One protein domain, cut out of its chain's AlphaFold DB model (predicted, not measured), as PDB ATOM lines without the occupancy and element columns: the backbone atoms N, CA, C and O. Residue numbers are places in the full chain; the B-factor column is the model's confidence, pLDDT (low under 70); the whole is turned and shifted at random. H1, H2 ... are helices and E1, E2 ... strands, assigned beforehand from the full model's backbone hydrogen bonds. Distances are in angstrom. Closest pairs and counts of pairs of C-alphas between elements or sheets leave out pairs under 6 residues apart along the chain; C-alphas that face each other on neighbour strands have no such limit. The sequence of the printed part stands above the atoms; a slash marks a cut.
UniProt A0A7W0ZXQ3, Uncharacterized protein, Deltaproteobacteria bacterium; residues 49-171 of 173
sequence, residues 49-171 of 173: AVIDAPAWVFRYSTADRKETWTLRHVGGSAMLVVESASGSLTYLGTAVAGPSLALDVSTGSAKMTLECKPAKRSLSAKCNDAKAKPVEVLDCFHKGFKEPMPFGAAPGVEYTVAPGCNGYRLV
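AT A GLANCE: This is residues 49 to 171 of the 173 residues of an uncharacterized protein of Deltaproteobacteria bacterium (UniProt A0A7W0ZXQ3). The model is a closed barrel of eight antiparallel strands, E1 to E8, with a hairpin of two more strands, E9 and E10, extending the wall from E1 outside the ring. The one short helix, H1, packs on the outside of the barrel over E2. You have 123 printed residues, mostly strand, in the order H1, then E1 to E10, and E1 to E8 form a meander, each strand the antiparallel neighbour of the one before. The whole is compact, with a radius of gyration of the C-alphas of 14.3 A and spans of 40 by 33 by 26 A.

IN THESE COORDINATES: Find C-alpha 56 at (-35.458, -48.947, 35.268), where E1, residues 56 to 61, begins. E2 follows at residues 66 to 74, 27.2 A long, then E3 at 77 to 84, 23.4 A, and E4 at 87 to 97, 29.6 A. E5 is residues 101 to 106. E6, the longest strand by residues, runs 31.5 A from C-alpha 111 at (-41.875, -39.693, 19.189) to residue 122. E7 is residues 134 to 141 and E8 residues 149 to 153. E9 spans residues 157 to 162, and E10 runs from 165 to C-alpha 170 at (-42.102, -50.790, 45.391). H1 is residues 49 to 52.

HOW THE PARTS SIT: Begin at E1 and E2, an antiparallel hairpin, where N 58 and O 69 are 2.9 A apart, within hydrogen-bond range. Go round the ring through E3 to E8. E4 bends by 59 degrees at residue 93, E6 by 67 degrees at residue 119 and E7 by 52 degrees at residue 137. In the hairpin E6 and E7, N 119 and O 137 are 2.9 A apart. E8 and E1 close the ring, antiparallel, with N 57 and O 152 at 2.8 A. The pairing is staggered: on that side of E1, E8 lies beside residues 56 to 58 and E9 beside 58 to 61. E9 is parallel to E1, with N 159 and O 59 at 2.8 A; in the hairpin E9 and E10, N 158 and O 169 are 2.9 A apart. H1 is on the barrel and outside it, over E2, at a height over the sheet of 7.1 A; the closest C-alphas, those of Val 50 and His 73, are 5.5 A apart. H1 is too short for an O i to N i+4 pair.

THE WHOLE: Look at Gly 108 and Lys 131 for the two C-alphas farthest apart, at 44.6 A. The printed part has no cut. The link from E6 to E7, 11 residues, is long. The mean pLDDT of the printed part is 93.4, and no printed residue is under 70.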
ATOM      1  N   ALA A  49     -25.659 -53.543  23.836       91.81
ATOM      2  CA  ALA A  49     -25.316 -52.858  25.080       91.81
ATOM      3  C   ALA A  49     -26.512 -52.182  25.792       91.81
ATOM      4  O   ALA A  49     -26.558 -52.200  27.020       91.81
ATOM      5  N   VAL A  50     -27.484 -51.598  25.073       95.12
ATOM      6  CA  VAL A  50     -28.686 -50.994  25.689       95.12
ATOM      7  C   VAL A  50     -29.762 -52.028  26.029       95.12
ATOM      8  O   VAL A  50     -30.559 -51.794  26.934       95.12
ATOM      9  N   ILE A  51     -29.759 -53.191  25.372       93.56
ATOM     10  CA  ILE A  51     -30.589 -54.341  25.766       93.56
ATOM     11  C   ILE A  51     -30.090 -54.901  27.106       93.56
ATOM     12  O   ILE A  51     -30.896 -55.145  28.006       93.56
ATOM     13  N   ASP A  52     -28.772 -55.020  27.267       95.12
ATOM     14  CA  ASP A  52     -28.133 -55.563  28.473       95.12
ATOM     15  C   ASP A  52     -28.009 -54.540  29.621       95.12
ATOM     16  O   ASP A  52     -27.799 -54.917  30.775       95.12
ATOM     17  N   ALA A  53     -28.176 -53.243  29.335       96.19
ATOM     18  CA  ALA A  53     -28.111 -52.179  30.334       96.19
ATOM     19  C   ALA A  53     -29.180 -52.344  31.441       96.19
ATOM     20  O   ALA A  53     -30.282 -52.828  31.160       96.19
ATOM     21  N   PRO A  54     -28.905 -51.912  32.692       96.19
ATOM     22  CA  PRO A  54     -29.840 -52.043  33.809       96.19
ATOM     23  C   PRO A  54     -31.235 -51.481  33.514       96.19
ATOM     24  O   PRO A  54     -31.385 -50.372  32.999       96.19
ATOM     25  N   ALA A  55     -32.260 -52.256  33.875       97.31
ATOM     26  CA  ALA A  55     -33.655 -51.892  33.677       97.31
ATOM     27  C   ALA A  55     -34.182 -51.017  34.821       97.31
ATOM     28  O   ALA A  55     -34.227 -51.434  35.984       97.31
ATOM     29  N   TRP A  56     -34.655 -49.836  34.446       98.06
ATOM     30  CA  TRP A  56     -35.458 -48.947  35.268       98.06
ATOM     31  C   TRP A  56     -36.923 -49.148  34.879       98.06
ATOM     32  O   TRP A  56     -37.268 -49.064  33.703       98.06
ATOM     33  N   VAL A  57     -37.787 -49.458  35.840       98.44
ATOM     34  CA  VAL A  57     -39.164 -49.901  35.594       98.44
ATOM     35  C   VAL A  57     -40.155 -49.045  36.378       98.44
ATOM     36  O   VAL A  57     -40.030 -48.864  37.596       98.44
ATOM     37  N   PHE A  58     -41.168 -48.563  35.666       97.88
ATOM     38  CA  PHE A  58     -42.365 -47.937  36.211       97.88
ATOM     39  C   PHE A  58     -43.603 -48.717  35.748       97.88
ATOM     40  O   PHE A  58     -43.682 -49.144  34.599       97.88
ATOM     41  N   ARG A  59     -44.581 -48.915  36.631       96.81
ATOM     42  CA  ARG A  59     -45.860 -49.565  36.313       96.81
ATOM     43  C   ARG A  59     -47.007 -48.635  36.676       96.81
ATOM     44  O   ARG A  59     -47.031 -48.084  37.773       96.81
ATOM     45  N   TYR A  60     -47.969 -48.492  35.777       94.50
ATOM     46  CA  TYR A  60     -49.206 -47.758  36.010       94.50
ATOM     47  C   TYR A  60     -50.357 -48.761  36.050       94.50
ATOM     48  O   TYR A  60     -50.567 -49.480  35.076       94.50
ATOM     49  N   SER A  61     -51.068 -48.851  37.173       92.69
ATOM     50  CA  SER A  61     -51.970 -49.969  37.470       92.69
ATOM     51  C   SER A  61     -53.273 -49.471  38.101       92.69
ATOM     52  O   SER A  61     -53.434 -49.440  39.324       92.69
ATOM     53  N   THR A  62     -54.209 -49.037  37.256       91.62
ATOM     54  CA  THR A  62     -55.559 -48.602  37.649       91.62
ATOM     55  C   THR A  62     -56.625 -49.541  37.077       91.62
ATOM     56  O   THR A  62     -56.309 -50.514  36.387       91.62
ATOM     57  N   ALA A  63     -57.901 -49.275  37.375       89.94
ATOM     58  CA  ALA A  63     -59.020 -50.016  36.792       89.94
ATOM     59  C   ALA A  63     -59.058 -49.886  35.254       89.94
ATOM     60  O   ALA A  63     -59.213 -50.889  34.563       89.94
ATOM     61  N   ASP A  64     -58.853 -48.670  34.739       89.88
ATOM     62  CA  ASP A  64     -59.027 -48.344  33.315       89.88
ATOM     63  C   ASP A  64     -57.747 -48.493  32.479       89.88
ATOM     64  O   ASP A  64     -57.808 -48.581  31.254       89.88
ATOM     65  N   ARG A  65     -56.568 -48.477  33.120       90.38
ATOM     66  CA  ARG A  65     -55.269 -48.429  32.435       90.38
ATOM     67  C   ARG A  65     -54.222 -49.257  33.172       90.38
ATOM     68  O   ARG A  65     -53.936 -49.019  34.345       90.38
ATOM     69  N   LYS A  66     -53.614 -50.196  32.445       94.75
ATOM     70  CA  LYS A  66     -52.488 -51.014  32.903       94.75
ATOM     71  C   LYS A  66     -51.350 -50.938  31.898       94.75
ATOM     72  O   LYS A  66     -51.533 -51.341  30.750       94.75
ATOM     73  N   GLU A  67     -50.208 -50.425  32.340       95.94
ATOM     74  CA  GLU A  67     -49.005 -50.290  31.519       95.94
ATOM     75  C   GLU A  67     -47.729 -50.556  32.327       95.94
ATOM     76  O   GLU A  67     -47.615 -50.113  33.472       95.94
ATOM     77  N   THR A  68     -46.747 -51.206  31.702       97.81
ATOM     78  CA  THR A  68     -45.376 -51.338  32.218       97.81
ATOM     79  C   THR A  68     -44.429 -50.585  31.297       97.81
ATOM     80  O   THR A  68     -44.378 -50.839  30.098       97.81
ATOM     81  N   TRP A  69     -43.665 -49.664  31.866       97.69
ATOM     82  CA  TRP A  69     -42.681 -48.842  31.179       97.69
ATOM     83  C   TRP A  69     -41.291 -49.285  31.640       97.69
ATOM     84  O   TRP A  69     -40.948 -49.137  32.814       97.69
ATOM     85  N   THR A  70     -40.491 -49.831  30.726       98.25
ATOM     86  CA  THR A  70     -39.129 -50.316  30.994       98.25
ATOM     87  C   THR A  70     -38.119 -49.478  30.223       98.25
ATOM     88  O   THR A  70     -38.010 -49.587  29.003       98.25
ATOM     89  N   LEU A  71     -37.374 -48.649  30.946       97.81
ATOM     90  CA  LEU A  71     -36.295 -47.808  30.446       97.81
ATOM     91  C   LEU A  71     -34.942 -48.511  30.627       97.81
ATOM     92  O   LEU A  71     -34.611 -48.981  31.716       97.81
ATOM     93  N   ARG A  72     -34.127 -48.512  29.574       97.75
ATOM     94  CA  ARG A  72     -32.704 -48.870  29.598       97.75
ATOM     95  C   ARG A  72     -31.909 -47.809  28.844       97.75
ATOM     96  O   ARG A  72     -32.364 -47.301  27.821       97.75
ATOM     97  N   HIS A  73     -30.722 -47.463  29.330       95.75
ATOM     98  CA  HIS A  73     -29.837 -46.522  28.646       95.75
ATOM     99  C   HIS A  73     -28.365 -46.802  28.966       95.75
ATOM    100  O   HIS A  73     -28.026 -47.174  30.088       95.75
ATOM    101  N   VAL A  74     -27.482 -46.603  27.986       95.38
ATOM    102  CA  VAL A  74     -26.021 -46.687  28.152       95.38
ATOM    103  C   VAL A  74     -25.321 -45.972  26.994       95.38
ATOM    104  O   VAL A  74     -25.806 -46.003  25.868       95.38
ATOM    105  N   GLY A  75     -24.176 -45.334  27.256       89.69
ATOM    106  CA  GLY A  75     -23.265 -44.868  26.199       89.69
ATOM    107  C   GLY A  75     -23.872 -43.916  25.157       89.69
ATOM    108  O   GLY A  75     -23.480 -43.974  23.999       89.69
ATOM    109  N   GLY A  76     -24.840 -43.077  25.540       93.38
ATOM    110  CA  GLY A  76     -25.544 -42.174  24.619       93.38
ATOM    111  C   GLY A  76     -26.817 -42.752  23.987       93.38
ATOM    112  O   GLY A  76     -27.592 -41.997  23.404       93.38
ATOM    113  N   SER A  77     -27.075 -44.053  24.140       95.31
ATOM    114  CA  SER A  77     -28.234 -44.760  23.577       95.31
ATOM    115  C   SER A  77     -29.321 -45.007  24.622       95.31
ATOM    116  O   SER A  77     -29.023 -45.287  25.788       95.31
ATOM    117  N   ALA A  78     -30.582 -44.967  24.189       96.50
ATOM    118  CA  ALA A  78     -31.767 -45.228  25.000       96.50
ATOM    119  C   ALA A  78     -32.707 -46.241  24.330       96.50
ATOM    120  O   ALA A  78     -32.916 -46.205  23.116       96.50
ATOM    121  N   MET A  79     -33.330 -47.083  25.152       96.62
ATOM    122  CA  MET A  79     -34.468 -47.921  24.793       96.62
ATOM    123  C   MET A  79     -35.559 -47.776  25.856       96.62
ATOM    124  O   MET A  79     -35.291 -47.905  27.050       96.62
ATOM    125  N   LEU A  80     -36.792 -47.542  25.418       97.19
ATOM    126  CA  LEU A  80     -37.975 -47.531  26.271       97.19
ATOM    127  C   LEU A  80     -39.002 -48.504  25.695       97.19
ATOM    128  O   LEU A  80     -39.484 -48.310  24.584       97.19
ATOM    129  N   VAL A  81     -39.353 -49.532  26.458       96.94
ATOM    130  CA  VAL A  81     -40.422 -50.474  26.111       96.94
ATOM    131  C   VAL A  81     -41.668 -50.108  26.909       96.94
ATOM    132  O   VAL A  81     -41.596 -49.996  28.134       96.94
ATOM    133  N   VAL A  82     -42.796 -49.917  26.227       96.12
ATOM    134  CA  VAL A  82     -44.104 -49.659  26.841       96.12
ATOM    135  C   VAL A  82     -45.031 -50.827  26.531       96.12
ATOM    136  O   VAL A  82     -45.503 -50.981  25.407       96.12
ATOM    137  N   GLU A  83     -45.286 -51.653  27.538       97.50
ATOM    138  CA  GLU A  83     -46.214 -52.782  27.486       97.50
ATOM    139  C   GLU A  83     -47.593 -52.335  27.973       97.50
ATOM    140  O   GLU A  83     -47.710 -51.669  29.000       97.50
ATOM    141  N   SER A  84     -48.642 -52.712  27.250       95.38
ATOM    142  CA  SER A  84     -50.026 -52.289  27.483       95.38
ATOM    143  C   SER A  84     -51.006 -53.406  27.111       95.38
ATOM    144  O   SER A  84     -50.632 -54.385  26.466       95.38
ATOM    145  N   ALA A  85     -52.293 -53.237  27.429       92.19
ATOM    146  CA  ALA A  85     -53.346 -54.147  26.958       92.19
ATOM    147  C   ALA A  85     -53.445 -54.237  25.416       92.19
ATOM    148  O   ALA A  85     -53.898 -55.250  24.891       92.19
ATOM    149  N   SER A  86     -52.993 -53.207  24.691       90.69
ATOM    150  CA  SER A  86     -52.912 -53.173  23.222       90.69
ATOM    151  C   SER A  86     -51.646 -53.820  22.633       90.69
ATOM    152  O   SER A  86     -51.502 -53.854  21.414       90.69
ATOM    153  N   GLY A  87     -50.729 -54.322  23.468       94.00
ATOM    154  CA  GLY A  87     -49.437 -54.873  23.051       94.00
ATOM    155  C   GLY A  87     -48.245 -54.062  23.565       94.00
ATOM    156  O   GLY A  87     -48.386 -53.215  24.450       94.00
ATOM    157  N   SER A  88     -47.062 -54.342  23.014       95.25
ATOM    158  CA  SER A  88     -45.796 -53.708  23.396       95.25
ATOM    159  C   SER A  88     -45.263 -52.800  22.287       95.25
ATOM    160  O   SER A  88     -45.297 -53.166  21.112       95.25
ATOM    161  N   LEU A  89     -44.770 -51.619  22.666       94.44
ATOM    162  CA  LEU A  89     -44.122 -50.653  21.780       94.44
ATOM    163  C   LEU A  89     -42.699 -50.368  22.268       94.44
ATOM    164  O   LEU A  89     -42.506 -49.867  23.376       94.44
ATOM    165  N   THR A  90     -41.709 -50.638  21.417       95.69
ATOM    166  CA  THR A  90     -40.294 -50.345  21.684       95.69
ATOM    167  C   THR A  90     -39.891 -49.045  21.000       95.69
ATOM    168  O   THR A  90     -39.873 -48.961  19.774       95.69
ATOM    169  N   TYR A  91     -39.542 -48.042  21.800       95.75
ATOM    170  CA  TYR A  91     -38.978 -46.772  21.363       95.75
ATOM    171  C   TYR A  91     -37.456 -46.815  21.499       95.75
ATOM    172  O   TYR A  91     -36.937 -47.224  22.541       95.75
ATOM    173  N   LEU A  92     -36.744 -46.334  20.482       96.00
ATOM    174  CA  LEU A  92     -35.285 -46.231  20.464       96.00
ATOM    175  C   LEU A  92     -34.840 -44.804  20.171       96.00
ATOM    176  O   LEU A  92     -35.528 -44.050  19.480       96.00
ATOM    177  N   GLY A  93     -33.680 -44.434  20.702       94.69
ATOM    178  CA  GLY A  93     -33.097 -43.123  20.464       94.69
ATOM    179  C   GLY A  93     -31.917 -42.843  21.379       94.69
ATOM    180  O   GLY A  93     -31.103 -43.730  21.643       94.69
ATOM    181  N   THR A  94     -31.813 -41.603  21.847       95.25
ATOM    182  CA  THR A  94     -30.624 -41.104  22.548       95.25
ATOM    183  C   THR A  94     -30.880 -40.812  24.024       95.25
ATOM    184  O   THR A  94     -31.989 -40.468  24.433       95.25
ATOM    185  N   ALA A  95     -29.822 -40.962  24.820       95.25
ATOM    186  CA  ALA A  95     -29.754 -40.630  26.238       95.25
ATOM    187  C   ALA A  95     -28.594 -39.664  26.486       95.25
ATOM    188  O   ALA A  95     -27.429 -40.059  26.427       95.25
ATOM    189  N   VAL A  96     -28.900 -38.413  26.826       95.31
ATOM    190  CA  VAL A  96     -27.891 -37.426  27.225       95.31
ATOM    191  C   VAL A  96     -27.856 -37.357  28.747       95.31
ATOM    192  O   VAL A  96     -28.810 -36.910  29.384       95.31
ATOM    193  N   ALA A  97     -26.758 -37.835  29.335       88.31
ATOM    194  CA  ALA A  97     -26.546 -37.837  30.777       88.31
ATOM    195  C   ALA A  97     -25.832 -36.557  31.245       88.31
ATOM    196  O   ALA A  97     -24.820 -36.148  30.676       88.31
ATOM    197  N   GLY A  98     -26.340 -35.965  32.322       86.06
ATOM    198  CA  GLY A  98     -25.775 -34.811  33.019       86.06
ATOM    199  C   GLY A  98     -26.391 -34.695  34.421       86.06
ATOM    200  O   GLY A  98     -26.695 -35.723  35.028       86.06
ATOM    201  N   PRO A  99     -26.644 -33.477  34.944       86.38
ATOM    202  CA  PRO A  99     -27.421 -33.281  36.179       86.38
ATOM    203  C   PRO A  99     -28.854 -33.845  36.097       86.38
ATOM    204  O   PRO A  99     -29.471 -34.163  37.111       86.38
ATOM    205  N   SER A 100     -29.369 -33.976  34.875       89.62
ATOM    206  CA  SER A 100     -30.559 -34.737  34.504       89.62
ATOM    207  C   SER A 100     -30.215 -35.684  33.352       89.62
ATOM    208  O   SER A 100     -29.240 -35.474  32.628       89.62
ATOM    209  N   LEU A 101     -31.029 -36.718  33.174       93.69
ATOM    210  CA  LEU A 101     -31.006 -37.610  32.022       93.69
ATOM    211  C   LEU A 101     -32.098 -37.150  31.049       93.69
ATOM    212  O   LEU A 101     -33.283 -37.267  31.357       93.69
ATOM    213  N   ALA A 102     -31.711 -36.617  29.893       94.38
ATOM    214  CA  ALA A 102     -32.645 -36.308  28.815       94.38
ATOM    215  C   ALA A 102     -32.721 -37.493  27.847       94.38
ATOM    216  O   ALA A 102     -31.686 -38.010  27.419       94.38
ATOM    217  N   LEU A 103     -33.937 -37.918  27.512       94.81
ATOM    218  CA  LEU A 103     -34.211 -39.014  26.589       94.81
ATOM    219  C   LEU A 103     -35.042 -38.487  25.421       94.81
ATOM    220  O   LEU A 103     -36.119 -37.936  25.647       94.81
ATOM    221  N   ASP A 104     -34.579 -38.706  24.193       94.75
ATOM    222  CA  ASP A 104     -35.377 -38.512  22.979       94.75
ATOM    223  C   ASP A 104     -35.443 -39.848  22.239       94.75
ATOM    224  O   ASP A 104     -34.422 -40.347  21.755       94.75
ATOM    225  N   VAL A 105     -36.626 -40.466  22.237       94.00
ATOM    226  CA  VAL A 105     -36.858 -41.832  21.753       94.00
ATOM    227  C   VAL A 105     -38.071 -41.893  20.828       94.00
ATOM    228  O   VAL A 105     -39.043 -41.151  20.967       94.00
ATOM    229  N   SER A 106     -38.030 -42.798  19.855       93.88
ATOM    230  CA  SER A 106     -39.041 -42.885  18.804       93.88
ATOM    231  C   SER A 106     -39.287 -44.312  18.329       93.88
ATOM    232  O   SER A 106     -38.420 -45.178  18.439       93.88
ATOM    233  N   THR A 107     -40.479 -44.540  17.791       90.25
ATOM    234  CA  THR A 107     -40.783 -45.642  16.871       90.25
ATOM    235  C   THR A 107     -40.836 -45.081  15.443       90.25
ATOM    236  O   THR A 107     -40.763 -43.867  15.244       90.25
ATOM    237  N   GLY A 108     -41.070 -45.931  14.437       85.06
ATOM    238  CA  GLY A 108     -41.346 -45.469  13.069       85.06
ATOM    239  C   GLY A 108     -42.599 -44.583  12.912       85.06
ATOM    240  O   GLY A 108     -42.785 -43.991  11.854       85.06
ATOM    241  N   SER A 109     -43.459 -44.475  13.936       87.00
ATOM    242  CA  SER A 109     -44.736 -43.739  13.884       87.00
ATOM    243  C   SER A 109     -44.975 -42.751  15.035       87.00
ATOM    244  O   SER A 109     -45.894 -41.936  14.951       87.00
ATOM    245  N   ALA A 110     -44.174 -42.782  16.104       89.81
ATOM    246  CA  ALA A 110     -44.364 -41.951  17.293       89.81
ATOM    247  C   ALA A 110     -43.029 -41.458  17.872       89.81
ATOM    248  O   ALA A 110     -42.026 -42.163  17.831       89.81
ATOM    249  N   LYS A 111     -43.029 -40.263  18.474       91.19
ATOM    250  CA  LYS A 111     -41.875 -39.693  19.189       91.19
ATOM    251  C   LYS A 111     -42.231 -39.367  20.632       91.19
ATOM    252  O   LYS A 111     -43.360 -38.959  20.915       91.19
ATOM    253  N   MET A 112     -41.258 -39.508  21.520       93.38
ATOM    254  CA  MET A 112     -41.407 -39.272  22.944       93.38
ATOM    255  C   MET A 112     -40.122 -38.688  23.525       93.38
ATOM    256  O   MET A 112     -39.041 -39.243  23.363       93.38
ATOM    257  N   THR A 113     -40.272 -37.596  24.265       94.38
ATOM    258  CA  THR A 113     -39.189 -36.985  25.031       94.38
ATOM    259  C   THR A 113     -39.495 -37.156  26.513       94.38
ATOM    260  O   THR A 113     -40.628 -36.895  26.934       94.38
ATOM    261  N   LEU A 114     -38.507 -37.601  27.290       95.31
ATOM    262  CA  LEU A 114     -38.582 -37.690  28.748       95.31
ATOM    263  C   LEU A 114     -37.427 -36.901  29.361       95.31
ATOM    264  O   LEU A 114     -36.266 -37.103  29.004       95.31
ATOM    265  N   GLU A 115     -37.738 -36.048  30.329       94.69
ATOM    266  CA  GLU A 115     -36.731 -35.439  31.198       94.69
ATOM    267  C   GLU A 115     -36.726 -36.186  32.527       94.69
ATOM    268  O   GLU A 115     -37.707 -36.143  33.264       94.69
ATOM    269  N   CYS A 116     -35.638 -36.882  32.839       96.31
ATOM    270  CA  CYS A 116     -35.498 -37.683  34.047       96.31
ATOM    271  C   CYS A 116     -34.519 -37.033  35.028       96.31
ATOM    272  O   CYS A 116     -33.423 -36.612  34.649       96.31
ATOM    273  N   LYS A 117     -34.882 -36.973  36.311       95.94
ATOM    274  CA  LYS A 117     -34.006 -36.470  37.382       95.94
ATOM    275  C   LYS A 117     -33.752 -37.576  38.409       95.94
ATOM    276  O   LYS A 117     -34.724 -38.170  38.875       95.94
ATOM    277  N   PRO A 118     -32.489 -37.860  38.782       95.62
ATOM    278  CA  PRO A 118     -32.197 -38.709  39.932       95.62
ATOM    279  C   PRO A 118     -32.853 -38.129  41.187       95.62
ATOM    280  O   PRO A 118     -32.680 -36.945  41.493       95.62
ATOM    281  N   ALA A 119     -33.624 -38.946  41.895       96.25
ATOM    282  CA  ALA A 119     -34.380 -38.527  43.064       96.25
ATOM    283  C   ALA A 119     -34.445 -39.640  44.115       96.25
ATOM    284  O   ALA A 119     -34.337 -40.825  43.808       96.25
ATOM    285  N   LYS A 120     -34.686 -39.244  45.366       96.06
ATOM    286  CA  LYS A 120     -34.952 -40.158  46.480       96.06
ATOM    287  C   LYS A 120     -36.427 -40.110  46.841       96.06
ATOM    288  O   LYS A 120     -36.917 -39.055  47.240       96.06
ATOM    289  N   ARG A 121     -37.122 -41.247  46.761       94.31
ATOM    290  CA  ARG A 121     -38.526 -41.370  47.191       94.31
ATOM    291  C   ARG A 121     -38.662 -42.375  48.322       94.31
ATOM    292  O   ARG A 121     -38.113 -43.467  48.239       94.31
ATOM    293  N   SER A 122     -39.414 -42.029  49.364       95.00
ATOM    294  CA  SER A 122     -39.767 -42.972  50.430       95.00
ATOM    295  C   SER A 122     -40.792 -43.974  49.905       95.00
ATOM    296  O   SER A 122     -41.974 -43.652  49.812       95.00
ATOM    297  N   LEU A 123     -40.336 -45.171  49.528       94.56
ATOM    298  CA  LEU A 123     -41.173 -46.225  48.949       94.56
ATOM    299  C   LEU A 123     -40.970 -47.549  49.695       94.56
ATOM    300  O   LEU A 123     -39.875 -47.865  50.161       94.56
ATOM    301  N   SER A 124     -42.033 -48.338  49.813       94.56
ATOM    302  CA  SER A 124     -41.983 -49.708  50.333       94.56
ATOM    303  C   SER A 124     -42.973 -50.589  49.569       94.56
ATOM    304  O   SER A 124     -43.739 -50.093  48.743       94.56
ATOM    305  N   ALA A 125     -42.962 -51.900  49.820       92.94
ATOM    306  CA  ALA A 125     -43.942 -52.831  49.249       92.94
ATOM    307  C   ALA A 125     -45.392 -52.524  49.689       92.94
ATOM    308  O   ALA A 125     -46.354 -52.946  49.044       92.94
ATOM    309  N   LYS A 126     -45.554 -51.797  50.803       91.00
ATOM    310  CA  LYS A 126     -46.845 -51.358  51.333       91.00
ATOM    311  C   LYS A 126     -47.120 -49.932  50.871       91.00
ATOM    312  O   LYS A 126     -46.302 -49.037  51.064       91.00
ATOM    313  N   CYS A 127     -48.301 -49.707  50.307       87.56
ATOM    314  CA  CYS A 127     -48.754 -48.359  49.992       87.56
ATOM    315  C   CYS A 127     -48.925 -47.529  51.268       87.56
ATOM    316  O   CYS A 127     -49.308 -48.071  52.306       87.56
ATOM    317  N   ASN A 128     -48.704 -46.217  51.170       84.06
ATOM    318  CA  ASN A 128     -48.892 -45.264  52.272       84.06
ATOM    319  C   ASN A 128     -48.092 -45.606  53.546       84.06
ATOM    320  O   ASN A 128     -48.465 -45.215  54.653       84.06
ATOM    321  N   ASP A 129     -46.983 -46.335  53.403       90.38
ATOM    322  CA  ASP A 129     -46.118 -46.700  54.518       90.38
ATOM    323  C   ASP A 129     -45.319 -45.487  55.008       90.38
ATOM    324  O   ASP A 129     -44.277 -45.131  54.462       90.38
ATOM    325  N   ALA A 130     -45.793 -44.873  56.092       88.69
ATOM    326  CA  ALA A 130     -45.130 -43.748  56.750       88.69
ATOM    327  C   ALA A 130     -43.716 -44.074  57.286       88.69
ATOM    328  O   ALA A 130     -43.005 -43.166  57.715       88.69
ATOM    329  N   LYS A 131     -43.300 -45.351  57.290       92.88
ATOM    330  CA  LYS A 131     -41.955 -45.809  57.681       92.88
ATOM    331  C   LYS A 131     -41.103 -46.242  56.481       92.88
ATOM    332  O   LYS A 131     -40.008 -46.775  56.678       92.88
ATOM    333  N   ALA A 132     -41.584 -46.023  55.255       94.56
ATOM    334  CA  ALA A 132     -40.853 -46.321  54.032       94.56
ATOM    335  C   ALA A 132     -39.490 -45.615  54.005       94.56
ATOM    336  O   ALA A 132     -39.375 -44.422  54.297       94.56
ATOM    337  N   LYS A 133     -38.444 -46.355  53.629       94.00
ATOM    338  CA  LYS A 133     -37.098 -45.797  53.471       94.00
ATOM    339  C   LYS A 133     -36.968 -45.111  52.107       94.00
ATOM    340  O   LYS A 133     -37.572 -45.585  51.143       94.00
ATOM    341  N   PRO A 134     -36.164 -44.040  51.991       95.75
ATOM    342  CA  PRO A 134     -35.822 -43.475  50.694       95.75
ATOM    343  C   PRO A 134     -35.083 -44.493  49.819       95.75
ATOM    344  O   PRO A 134     -34.113 -45.105  50.268       95.75
ATOM    345  N   VAL A 135     -35.523 -44.633  48.572       95.81
ATOM    346  CA  VAL A 135     -34.854 -45.387  47.504       95.81
ATOM    347  C   VAL A 135     -34.534 -44.460  46.335       95.81
ATOM    348  O   VAL A 135     -35.249 -43.481  46.112       95.81
ATOM    349  N   GLU A 136     -33.468 -44.771  45.598       96.56
ATOM    350  CA  GLU A 136     -33.115 -44.055  44.369       96.56
ATOM    351  C   GLU A 136     -34.103 -44.398  43.245       96.56
ATOM    352  O   GLU A 136     -34.406 -45.570  43.000       96.56
ATOM    353  N   VAL A 137     -34.578 -43.370  42.548       97.44
ATOM    354  CA  VAL A 137     -35.431 -43.463  41.359       97.44
ATOM    355  C   VAL A 137     -34.978 -42.455  40.303       97.44
ATOM    356  O   VAL A 137     -34.317 -41.459  40.610       97.44
ATOM    357  N   LEU A 138     -35.380 -42.687  39.058       97.19
ATOM    358  CA  LEU A 138     -35.379 -41.679  38.004       97.19
ATOM    359  C   LEU A 138     -36.796 -41.108  37.886       97.19
ATOM    360  O   LEU A 138     -37.694 -41.767  37.363       97.19
ATOM    361  N   ASP A 139     -37.003 -39.889  38.382       97.06
ATOM    362  CA  ASP A 139     -38.264 -39.158  38.230       97.06
ATOM    363  C   ASP A 139     -38.340 -38.594  36.806       97.06
ATOM    364  O   ASP A 139     -37.760 -37.545  36.512       97.06
ATOM    365  N   CYS A 140     -39.025 -39.316  35.918       97.00
ATOM    366  CA  CYS A 140     -39.154 -38.992  34.501       97.00
ATOM    367  C   CYS A 140     -40.463 -38.250  34.203       97.00
ATOM    368  O   CYS A 140     -41.564 -38.773  34.394       97.00
ATOM    369  N   PHE A 141     -40.347 -37.032  33.686       94.62
ATOM    370  CA  PHE A 141     -41.469 -36.201  33.271       94.62
ATOM    371  C   PHE A 141     -41.858 -36.522  31.823       94.62
ATOM    372  O   PHE A 141     -41.038 -36.421  30.911       94.62
ATOM    373  N   HIS A 142     -43.130 -36.863  31.608       88.88
ATOM    374  CA  HIS A 142     -43.745 -36.986  30.288       88.88
ATOM    375  C   HIS A 142     -44.929 -36.022  30.196       88.88
ATOM    376  O   HIS A 142     -45.781 -36.017  31.081       88.88
ATOM    377  N   LYS A 143     -45.038 -35.260  29.099       82.06
ATOM    378  CA  LYS A 143     -46.066 -34.210  28.904       82.06
ATOM    379  C   LYS A 143     -47.526 -34.661  29.087       82.06
ATOM    380  O   LYS A 143     -48.399 -33.828  29.290       82.06
ATOM    381  N   GLY A 144     -47.800 -35.964  28.973       78.50
ATOM    382  CA  GLY A 144     -49.127 -36.554  29.182       78.50
ATOM    383  C   GLY A 144     -49.475 -36.882  30.642       78.50
ATOM    384  O   GLY A 144     -50.586 -37.340  30.894       78.50
ATOM    385  N   PHE A 145     -48.558 -36.684  31.593       79.81
ATOM    386  CA  PHE A 145     -48.772 -36.943  33.019       79.81
ATOM    387  C   PHE A 145     -48.636 -35.647  33.831       79.81
ATOM    388  O   PHE A 145     -47.814 -34.788  33.522       79.81
ATOM    389  N   LYS A 146     -49.458 -35.507  34.880       83.12
ATOM    390  CA  LYS A 146     -49.436 -34.340  35.785       83.12
ATOM    391  C   LYS A 146     -48.287 -34.381  36.795       83.12
ATOM    392  O   LYS A 146     -47.862 -33.339  37.278       83.12
ATOM    393  N   GLU A 147     -47.809 -35.580  37.108       87.75
ATOM    394  CA  GLU A 147     -46.715 -35.849  38.038       87.75
ATOM    395  C   GLU A 147     -45.642 -36.687  37.324       87.75
ATOM    396  O   GLU A 147     -45.980 -37.449  36.411       87.75
ATOM    397  N   PRO A 148     -44.358 -36.565  37.706       91.94
ATOM    398  CA  PRO A 148     -43.304 -37.409  37.156       91.94
ATOM    399  C   PRO A 148     -43.545 -38.884  37.482       91.94
ATOM    400  O   PRO A 148     -44.021 -39.239  38.562       91.94
ATOM    401  N   MET A 149     -43.170 -39.746  36.544       96.25
ATOM    402  CA  MET A 149     -43.180 -41.195  36.698       96.25
ATOM    403  C   MET A 149     -41.865 -41.622  37.370       96.25
ATOM    404  O   MET A 149     -40.813 -41.469  36.748       96.25
ATOM    405  N   PRO A 150     -41.878 -42.123  38.618       96.88
ATOM    406  CA  PRO A 150     -40.676 -42.625  39.270       96.88
ATOM    407  C   PRO A 150     -40.331 -44.009  38.722       96.88
ATOM    408  O   PRO A 150     -40.988 -44.995  39.053       96.88
ATOM    409  N   PHE A 151     -39.286 -44.108  37.910       97.81
ATOM    410  CA  PHE A 151     -38.731 -45.402  37.528       97.81
ATOM    411  C   PHE A 151     -37.754 -45.864  38.614       97.81
ATOM    412  O   PHE A 151     -36.790 -45.165  38.921       97.81
ATOM    413  N   GLY A 152     -37.980 -47.043  39.192       97.31
ATOM    414  CA  GLY A 152     -37.031 -47.686  40.111       97.31
ATOM    415  C   GLY A 152     -36.265 -48.806  39.418       97.31
ATOM    416  O   GLY A 152     -36.708 -49.298  38.382       97.31
ATOM    417  N   ALA A 153     -35.145 -49.253  39.984       96.62
ATOM    418  CA  ALA A 153     -34.485 -50.469  39.507       96.62
ATOM    419  C   ALA A 153     -35.466 -51.662  39.512       96.62
ATOM    420  O   ALA A 153     -36.326 -51.761  40.396       96.62
ATOM    421  N   ALA A 154     -35.356 -52.555  38.524       94.81
ATOM    422  CA  ALA A 154     -36.211 -53.738  38.415       94.81
ATOM    423  C   ALA A 154     -36.271 -54.527  39.750       94.81
ATOM    424  O   ALA A 154     -35.231 -54.738  40.376       94.81
ATOM    425  N   PRO A 155     -37.465 -54.964  40.206       95.06
ATOM    426  CA  PRO A 155     -38.726 -55.070  39.457       95.06
ATOM    427  C   PRO A 155     -39.543 -53.767  39.316       95.06
ATOM    428  O   PRO A 155     -40.546 -53.780  38.595       95.06
ATOM    429  N   GLY A 156     -39.102 -52.660  39.927       96.94
ATOM    430  CA  GLY A 156     -39.606 -51.306  39.670       96.94
ATOM    431  C   GLY A 156     -40.511 -50.700  40.741       96.94
ATOM    432  O   GLY A 156     -40.686 -51.228  41.842       96.94
ATOM    433  N   VAL A 157     -41.111 -49.565  40.380       97.25
ATOM    434  CA  VAL A 157     -42.139 -48.861  41.163       97.25
ATOM    435  C   VAL A 157     -43.483 -49.007  40.459       97.25
ATOM    436  O   VAL A 157     -43.562 -48.862  39.242       97.25
ATOM    437  N   GLU A 158     -44.549 -49.254  41.211       96.06
ATOM    438  CA  GLU A 158     -45.921 -49.273  40.702       96.06
ATOM    439  C   GLU A 158     -46.724 -48.118  41.303       96.06
ATOM    440  O   GLU A 158     -46.808 -47.989  42.524       96.06
ATOM    441  N   TYR A 159     -47.336 -47.298  40.449       94.50
ATOM    442  CA  TYR A 159     -48.471 -46.458  40.819       94.50
ATOM    443  C   TYR A 159     -49.751 -47.287  40.724       94.50
ATOM    444  O   TYR A 159     -50.040 -47.853  39.665       94.50
ATOM    445  N   THR A 160     -50.540 -47.338  41.796       93.06
ATOM    446  CA  THR A 160     -51.834 -48.024  41.768       93.06
ATOM    447  C   THR A 160     -52.923 -47.270  42.523       93.06
ATOM    448  O   THR A 160     -52.658 -46.520  43.466       93.06
ATOM    449  N   VAL A 161     -54.162 -47.473  42.069       91.69
ATOM    450  CA  VAL A 161     -55.387 -46.937  42.667       91.69
ATOM    451  C   VAL A 161     -56.325 -48.113  42.927       91.69
ATOM    452  O   VAL A 161     -56.934 -48.656  42.006       91.69
ATOM    453  N   ALA A 162     -56.414 -48.515  44.190       85.69
ATOM    454  CA  ALA A 162     -57.180 -49.654  44.675       85.69
ATOM    455  C   ALA A 162     -57.753 -49.368  46.082       85.69
ATOM    456  O   ALA A 162     -57.265 -48.480  46.789       85.69
ATOM    457  N   PRO A 163     -58.764 -50.119  46.555       86.50
ATOM    458  CA  PRO A 163     -59.229 -50.009  47.936       86.50
ATOM    459  C   PRO A 163     -58.073 -50.200  48.932       86.50
ATOM    460  O   PRO A 163     -57.388 -51.220  48.917       86.50
ATOM    461  N   GLY A 164     -57.825 -49.197  49.781       84.06
ATOM    462  CA  GLY A 164     -56.722 -49.201  50.751       84.06
ATOM    463  C   GLY A 164     -55.335 -48.826  50.203       84.06
ATOM    464  O   GLY A 164     -54.391 -48.743  50.988       84.06
ATOM    465  N   CYS A 165     -55.185 -48.551  48.903       84.56
ATOM    466  CA  CYS A 165     -53.928 -48.097  48.306       84.56
ATOM    467  C   CYS A 165     -54.166 -47.071  47.189       84.56
ATOM    468  O   CYS A 165     -54.760 -47.383  46.164       84.56
ATOM    469  N   ASN A 166     -53.651 -45.856  47.356       90.19
ATOM    470  CA  ASN A 166     -53.625 -44.850  46.301       90.19
ATOM    471  C   ASN A 166     -52.253 -44.175  46.318       90.19
ATOM    472  O   ASN A 166     -51.931 -43.497  47.293       90.19
ATOM    473  N   GLY A 167     -51.442 -44.411  45.286       91.69
ATOM    474  CA  GLY A 167     -50.090 -43.864  45.178       91.69
ATOM    475  C   GLY A 167     -49.055 -44.889  44.722       91.69
ATOM    476  O   GLY A 167     -49.377 -45.905  44.109       91.69
ATOM    477  N   TYR A 168     -47.789 -44.593  45.017       93.75
ATOM    478  CA  TYR A 168     -46.638 -45.386  44.592       93.75
ATOM    479  C   TYR A 168     -46.231 -46.433  45.638       93.75
ATOM    480  O   TYR A 168     -46.189 -46.144  46.835       93.75
ATOM    481  N   ARG A 169     -45.845 -47.626  45.177       94.38
ATOM    482  CA  ARG A 169     -45.204 -48.682  45.974       94.38
ATOM    483  C   ARG A 169     -44.009 -49.283  45.239       94.38
ATOM    484  O   ARG A 169     -43.958 -49.258  44.011       94.38
ATOM    485  N   LEU A 170     -43.072 -49.868  45.980       95.56
ATOM    486  CA  LEU A 170     -42.102 -50.790  45.391       95.56
ATOM    487  C   LEU A 170     -42.815 -52.065  44.954       95.56
ATOM    488  O   LEU A 170     -43.614 -52.625  45.707       95.56
ATOM    489  N   VAL A 171     -42.473 -52.550  43.768       94.31
ATOM    490  CA  VAL A 171     -42.751 -53.931  43.394       94.31
ATOM    491  C   VAL A 171     -41.757 -54.821  44.149       94.31
ATOM    492  O   VAL A 171     -40.570 -54.507  44.224       94.31
TER     493      VAL A 171